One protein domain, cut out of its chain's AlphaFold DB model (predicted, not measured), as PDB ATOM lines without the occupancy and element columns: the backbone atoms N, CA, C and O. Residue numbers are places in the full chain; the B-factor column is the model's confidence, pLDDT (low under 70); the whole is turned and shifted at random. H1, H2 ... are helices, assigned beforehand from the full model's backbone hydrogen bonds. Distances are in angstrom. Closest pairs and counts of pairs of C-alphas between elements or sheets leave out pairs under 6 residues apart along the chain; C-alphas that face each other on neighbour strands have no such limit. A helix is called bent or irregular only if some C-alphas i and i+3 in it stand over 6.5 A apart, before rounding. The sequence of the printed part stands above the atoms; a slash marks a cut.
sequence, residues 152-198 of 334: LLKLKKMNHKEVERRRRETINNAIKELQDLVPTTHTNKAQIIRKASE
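Overview. This is residues 152 to 198 of the 334 residues of the protein "BHLH domain-containing protein" of [Candida] inconspicua (UniProt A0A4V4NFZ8). One long straight helix, H1, makes the length of the domain, and after its last residue, Leu 181, a loop of 7 residues folds back to a short helix, H2, that packs slantwise on residues 175 to 179 of H1 as a small head. Residues 152 to 171, which belong to H1, stand free of the rest as a long bare arm. The printed part has 47 residues, with two named helices in the order H1, H2 and no named strand; the class is all helix. The whole is extended, with a radius of gyration of the C-alphas of 15.2 A, and the C-alphas span 48 by 15 by 14 A.

Arrangement. H1, residues 152 to 181, comes first, and a short link of 7 residues joins it to H2, residues 189 to 198. H1 touches H2 with residues 175 to 179 alone, and 8 pairs of C-alphas are within 8 A. The closest C-alphas of the two helices are those of Gln 179 and Ile 192, 6.0 A apart. The helices run the same way at a steep tilt of 41 degrees, with their centres 20.9 A apart. In both H1 and H2 every O i to N i+4 pair is within hydrogen-bond range.

Along the chain. H1 has 30 residues and runs 44.2 A from C-alpha 152 at (13.073, 8.615, -21.338) to C-alpha 181 at (45.232, 38.107, -14.269). H2 has 10 residues, measures 14.5 A from first to last C-alpha, and ends with C-alpha 198 at (38.440, 47.834, -9.858). Neither helix is bent or irregular.

Size, cuts and confidence. The two C-alphas farthest apart are those of Leu 152 and Pro 183, at 48.3 A. The printed part has no cut, and its one link between named elements is short. The mean pLDDT of the printed part is 94.6, and no printed residue is under 70.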
ATOM      1  N   LEU A 152      12.891   7.462 -20.456       80.31
ATOM      2  CA  LEU A 152      13.073   8.615 -21.338       80.31
ATOM      3  C   LEU A 152      13.048   9.939 -20.553       80.31
ATOM      4  O   LEU A 152      13.852  10.839 -20.803       80.31
ATOM      5  N   LEU A 153      12.154  10.045 -19.565       83.56
ATOM      6  CA  LEU A 153      12.089  11.193 -18.659       83.56
ATOM      7  C   LEU A 153      13.333  11.288 -17.764       83.56
ATOM      8  O   LEU A 153      13.853  12.387 -17.565       83.56
ATOM      9  N   LYS A 154      13.850  10.159 -17.262       87.75
ATOM     10  CA  LYS A 154      15.114  10.116 -16.507       87.75
ATOM     11  C   LYS A 154      16.298  10.569 -17.365       87.75
ATOM     12  O   LYS A 154      17.066  11.411 -16.908       87.75
ATOM     13  N   LEU A 155      16.402  10.104 -18.613       85.00
ATOM     14  CA  LEU A 155      17.471  10.506 -19.531       85.00
ATOM     15  C   LEU A 155      17.432  12.009 -19.832       85.00
ATOM     16  O   LEU A 155      18.465  12.669 -19.765       85.00
ATOM     17  N   LYS A 156      16.244  12.575 -20.082       91.00
ATOM     18  CA  LYS A 156      16.075  14.027 -20.261       91.00
ATOM     19  C   LYS A 156      16.525  14.812 -19.025       91.00
ATOM     20  O   LYS A 156      17.252  15.792 -19.163       91.00
ATOM     21  N   LYS A 157      16.151  14.363 -17.820       91.88
ATOM     22  CA  LYS A 157      16.588  14.982 -16.556       91.88
ATOM     23  C   LYS A 157      18.107  14.891 -16.364       91.88
ATOM     24  O   LYS A 157      18.717  15.872 -15.957       91.88
ATOM     25  N   MET A 158      18.723  13.742 -16.653       90.62
ATOM     26  CA  MET A 158      20.176  13.561 -16.541       90.62
ATOM     27  C   MET A 158      20.939  14.395 -17.566       90.62
ATOM     28  O   MET A 158      21.919  15.040 -17.212       90.62
ATOM     29  N   ASN A 159      20.455  14.442 -18.807       94.06
ATOM     30  CA  ASN A 159      21.029  15.286 -19.845       94.06
ATOM     31  C   ASN A 159      20.960  16.768 -19.441       94.06
ATOM     32  O   ASN A 159      21.977  17.451 -19.456       94.06
ATOM     33  N   HIS A 160      19.809  17.237 -18.949       96.31
ATOM     34  CA  HIS A 160      19.676  18.606 -18.450       96.31
ATOM     35  C   HIS A 160      20.625  18.899 -17.271       96.31
ATOM     36  O   HIS A 160      21.194  19.988 -17.190       96.31
ATOM     37  N   LYS A 161      20.825  17.946 -16.352       97.19
ATOM     38  CA  LYS A 161      21.806  18.088 -15.259       97.19
ATOM     39  C   LYS A 161      23.240  18.179 -15.780       97.19
ATOM     40  O   LYS A 161      24.014  18.983 -15.275       97.19
ATOM     41  N   GLU A 162      23.584  17.377 -16.781       96.81
ATOM     42  CA  GLU A 162      24.915  17.371 -17.390       96.81
ATOM     43  C   GLU A 162      25.203  18.670 -18.151       96.81
ATOM     44  O   GLU A 162      26.275  19.255 -17.994       96.81
ATOM     45  N   VAL A 163      24.231  19.166 -18.918       97.19
ATOM     46  CA  VAL A 163      24.313  20.477 -19.582       97.19
ATOM     47  C   VAL A 163      24.565  21.578 -18.552       97.19
ATOM     48  O   VAL A 163      25.462  22.404 -18.722       97.19
ATOM     49  N   GLU A 164      23.826  21.552 -17.445       97.62
ATOM     50  CA  GLU A 164      23.985  22.528 -16.372       97.62
ATOM     51  C   GLU A 164      25.348  22.425 -15.670       97.62
ATOM     52  O   GLU A 164      25.971  23.449 -15.378       97.62
ATOM     53  N   ARG A 165      25.852  21.207 -15.431       98.00
ATOM     54  CA  ARG A 165      27.190  20.975 -14.867       98.00
ATOM     55  C   ARG A 165      28.269  21.590 -15.755       98.00
ATOM     56  O   ARG A 165      29.091  22.353 -15.252       98.00
ATOM     57  N   ARG A 166      28.227  21.329 -17.066       97.94
ATOM     58  CA  ARG A 166      29.189  21.896 -18.029       97.94
ATOM     59  C   ARG A 166      29.157  23.418 -18.030       97.94
ATOM     60  O   ARG A 166      30.208  24.038 -17.952       97.94
ATOM     61  N   ARG A 167      27.965  24.025 -18.020       98.25
ATOM     62  CA  ARG A 167      27.823  25.487 -17.921       98.25
ATOM     63  C   ARG A 167      28.510  26.033 -16.665       98.25
ATOM     64  O   ARG A 167      29.238  27.021 -16.737       98.25
ATOM     65  N   ARG A 168      28.293  25.389 -15.512       98.06
ATOM     66  CA  ARG A 168      28.919  25.786 -14.240       98.06
ATOM     67  C   ARG A 168      30.435  25.628 -14.275       98.06
ATOM     68  O   ARG A 168      31.129  26.483 -13.739       98.06
ATOM     69  N   GLU A 169      30.944  24.572 -14.895       97.69
ATOM     70  CA  GLU A 169      32.383  24.355 -15.060       97.69
ATOM     71  C   GLU A 169      33.023  25.415 -15.944       97.69
ATOM     72  O   GLU A 169      34.008  26.014 -15.523       97.69
ATOM     73  N   THR A 170      32.419  25.736 -17.089       97.94
ATOM     74  CA  THR A 170      32.890  26.824 -17.956       97.94
ATOM     75  C   THR A 170      32.954  28.153 -17.203       97.94
ATOM     76  O   THR A 170      33.977  28.828 -17.243       97.94
ATOM     77  N   ILE A 171      31.905  28.506 -16.450       97.62
ATOM     78  CA  ILE A 171      31.889  29.740 -15.643       97.62
ATOM     79  C   ILE A 171      32.977  29.707 -14.562       97.62
ATOM     80  O   ILE A 171      33.658  30.703 -14.334       97.62
ATOM     81  N   ASN A 172      33.152  28.575 -13.881       97.44
ATOM     82  CA  ASN A 172      34.154  28.456 -12.824       97.44
ATOM     83  C   ASN A 172      35.579  28.547 -13.365       97.44
ATOM     84  O   ASN A 172      36.426  29.134 -12.699       97.44
ATOM     85  N   ASN A 173      35.831  27.987 -14.547       97.69
ATOM     86  CA  ASN A 173      37.125  28.082 -15.210       97.69
ATOM     87  C   ASN A 173      37.413  29.533 -15.615       97.69
ATOM     88  O   ASN A 173      38.457  30.052 -15.239       97.69
ATOM     89  N   ALA A 174      36.445  30.231 -16.218       97.56
ATOM     90  CA  ALA A 174      36.592  31.649 -16.561       97.56
ATOM     91  C   ALA A 174      36.868  32.541 -15.333       97.56
ATOM     92  O   ALA A 174      37.657  33.480 -15.399       97.56
ATOM     93  N   ILE A 175      36.253  32.250 -14.179       97.06
ATOM     94  CA  ILE A 175      36.523  32.996 -12.937       97.06
ATOM     95  C   ILE A 175      37.939  32.726 -12.407       97.06
ATOM     96  O   ILE A 175      38.543  33.632 -11.837       97.06
ATOM     97  N   LYS A 176      38.469  31.510 -12.581       95.75
ATOM     98  CA  LYS A 176      39.852  31.187 -12.197       95.75
ATOM     99  C   LYS A 176      40.861  31.892 -13.100       95.75
ATOM    100  O   LYS A 176      41.771  32.518 -12.580       95.75
ATOM    101  N   GLU A 177      40.643  31.891 -14.412       96.38
ATOM    102  CA  GLU A 177      41.483  32.651 -15.351       96.38
ATOM    103  C   GLU A 177      41.500  34.146 -14.999       96.38
ATOM    104  O   GLU A 177      42.551  34.782 -14.974       96.38
ATOM    105  N   LEU A 178      40.340  34.711 -14.639       96.50
ATOM    106  CA  LEU A 178      40.257  36.095 -14.173       96.50
ATOM    107  C   LEU A 178      41.040  36.334 -12.873       96.50
ATOM    108  O   LEU A 178      41.590  37.416 -12.681       96.50
ATOM    109  N   GLN A 179      41.074  35.350 -11.974       96.56
ATOM    110  CA  GLN A 179      41.824  35.434 -10.722       96.56
ATOM    111  C   GLN A 179      43.334  35.526 -10.972       96.56
ATOM    112  O   GLN A 179      43.995  36.287 -10.273       96.56
ATOM    113  N   ASP A 180      43.855  34.811 -11.970       95.06
ATOM    114  CA  ASP A 180      45.288  34.784 -12.285       95.06
ATOM    115  C   ASP A 180      45.784  36.101 -12.915       95.06
ATOM    116  O   ASP A 180      46.937  36.489 -12.736       95.06
ATOM    117  N   LEU A 181      44.909  36.823 -13.626       95.38
ATOM    118  CA  LEU A 181      45.232  38.107 -14.269       95.38
ATOM    119  C   LEU A 181      45.157  39.308 -13.320       95.38
ATOM    120  O   LEU A 181      45.714  40.372 -13.598       95.38
ATOM    121  N   VAL A 182      44.412  39.172 -12.227       95.38
ATOM    122  CA  VAL A 182      44.154  40.260 -11.288       95.38
ATOM    123  C   VAL A 182      45.050  40.066 -10.069       95.38
ATOM    124  O   VAL A 182      45.128  38.963  -9.538       95.38
ATOM    125  N   PRO A 183      45.686  41.121  -9.536       92.94
ATOM    126  CA  PRO A 183      46.449  41.017  -8.297       92.94
ATOM    127  C   PRO A 183      45.502  40.818  -7.099       92.94
ATOM    128  O   PRO A 183      45.126  41.770  -6.413       92.94
ATOM    129  N   THR A 184      45.076  39.577  -6.857       90.44
ATOM    130  CA  THR A 184      44.183  39.182  -5.762       90.44
ATOM    131  C   THR A 184      44.556  37.807  -5.212       90.44
ATOM    132  O   THR A 184      44.790  36.861  -5.953       90.44
ATOM    133  N   THR A 185      44.557  37.666  -3.887       88.31
ATOM    134  CA  THR A 185      44.743  36.374  -3.201       88.31
ATOM    135  C   THR A 185      43.411  35.735  -2.785       88.31
ATOM    136  O   THR A 185      43.385  34.688  -2.140       88.31
ATOM    137  N   HIS A 186      42.281  36.364  -3.122       87.62
ATOM    138  CA  HIS A 186      40.953  35.911  -2.716       87.62
ATOM    139  C   HIS A 186      40.457  34.728  -3.550       87.62
ATOM    140  O   HIS A 186      40.518  34.758  -4.770       87.62
ATOM    141  N   THR A 187      39.842  33.746  -2.891       89.69
ATOM    142  CA  THR A 187      39.216  32.568  -3.523       89.69
ATOM    143  C   THR A 187      37.705  32.728  -3.746       89.69
ATOM    144  O   THR A 187      37.059  31.895  -4.382       89.69
ATOM    145  N   ASN A 188      37.108  33.802  -3.215       95.62
ATOM    146  CA  ASN A 188      35.677  34.070  -3.333       95.62
ATOM    147  C   ASN A 188      35.344  34.682  -4.703       95.62
ATOM    148  O   ASN A 188      35.771  35.796  -5.007       95.62
ATOM    149  N   LYS A 189      34.492  33.995  -5.475       95.06
ATOM    150  CA  LYS A 189      34.046  34.404  -6.820       95.06
ATOM    151  C   LYS A 189      33.537  35.847  -6.887       95.06
ATOM    152  O   LYS A 189      33.897  36.572  -7.806       95.06
ATOM    153  N   ALA A 190      32.737  36.284  -5.913       95.75
ATOM    154  CA  ALA A 190      32.190  37.642  -5.905       95.75
ATOM    155  C   ALA A 190      33.284  38.699  -5.685       95.75
ATOM    156  O   ALA A 190      33.262  39.756  -6.312       95.75
ATOM    157  N   GLN A 191      34.266  38.407  -4.826       96.38
ATOM    158  CA  GLN A 191      35.381  39.323  -4.571       96.38
ATOM    159  C   GLN A 191      36.352  39.377  -5.750       96.38
ATOM    160  O   GLN A 191      36.789  40.469  -6.100       96.38
ATOM    161  N   ILE A 192      36.627  38.241  -6.404       96.31
ATOM    162  CA  ILE A 192      37.441  38.184  -7.629       96.31
ATOM    163  C   ILE A 192      36.837  39.099  -8.701       96.31
ATOM    164  O   ILE A 192      37.532  39.957  -9.233       96.31
ATOM    165  N   ILE A 193      35.527  38.996  -8.953       96.69
ATOM    166  CA  ILE A 193      34.837  39.821  -9.958       96.69
ATOM    167  C   ILE A 193      34.884  41.314  -9.596       96.69
ATOM    168  O   ILE A 193      35.165  42.152 -10.454       96.69
ATOM    169  N   ARG A 194      34.646  41.674  -8.326       96.31
ATOM    170  CA  ARG A 194      34.727  43.079  -7.885       96.31
ATOM    171  C   ARG A 194      36.141  43.639  -8.038       96.31
ATOM    172  O   ARG A 194      36.301  44.721  -8.597       96.31
ATOM    173  N   LYS A 195      37.157  42.887  -7.609       96.69
ATOM    174  CA  LYS A 195      38.567  43.285  -7.726       96.69
ATOM    175  C   LYS A 195      39.022  43.382  -9.175       96.69
ATOM    176  O   LYS A 195      39.748  44.311  -9.503       96.69
ATOM    177  N   ALA A 196      38.548  42.495 -10.044       97.75
ATOM    178  CA  ALA A 196      38.790  42.589 -11.476       97.75
ATOM    179  C   ALA A 196      38.235  43.891 -12.066       97.75
ATOM    180  O   ALA A 196      38.941  44.589 -12.787       97.75
ATOM    181  N   SER A 197      37.000  44.259 -11.712       97.12
ATOM    182  CA  SER A 197      36.388  45.516 -12.160       97.12
ATOM    183  C   SER A 197      37.175  46.745 -11.686       97.12
ATOM    184  O   SER A 197      37.479  47.632 -12.485       97.12
ATOM    185  N   GLU A 198      37.574  46.779 -10.410       97.00
ATOM    186  CA  GLU A 198      38.440  47.834  -9.858       97.00
ATOM    187  C   GLU A 198      39.795  47.896 -10.578       97.00
ATOM    188  O   GLU A 198      40.272  48.976 -10.927       97.00
TER     189      GLU A 198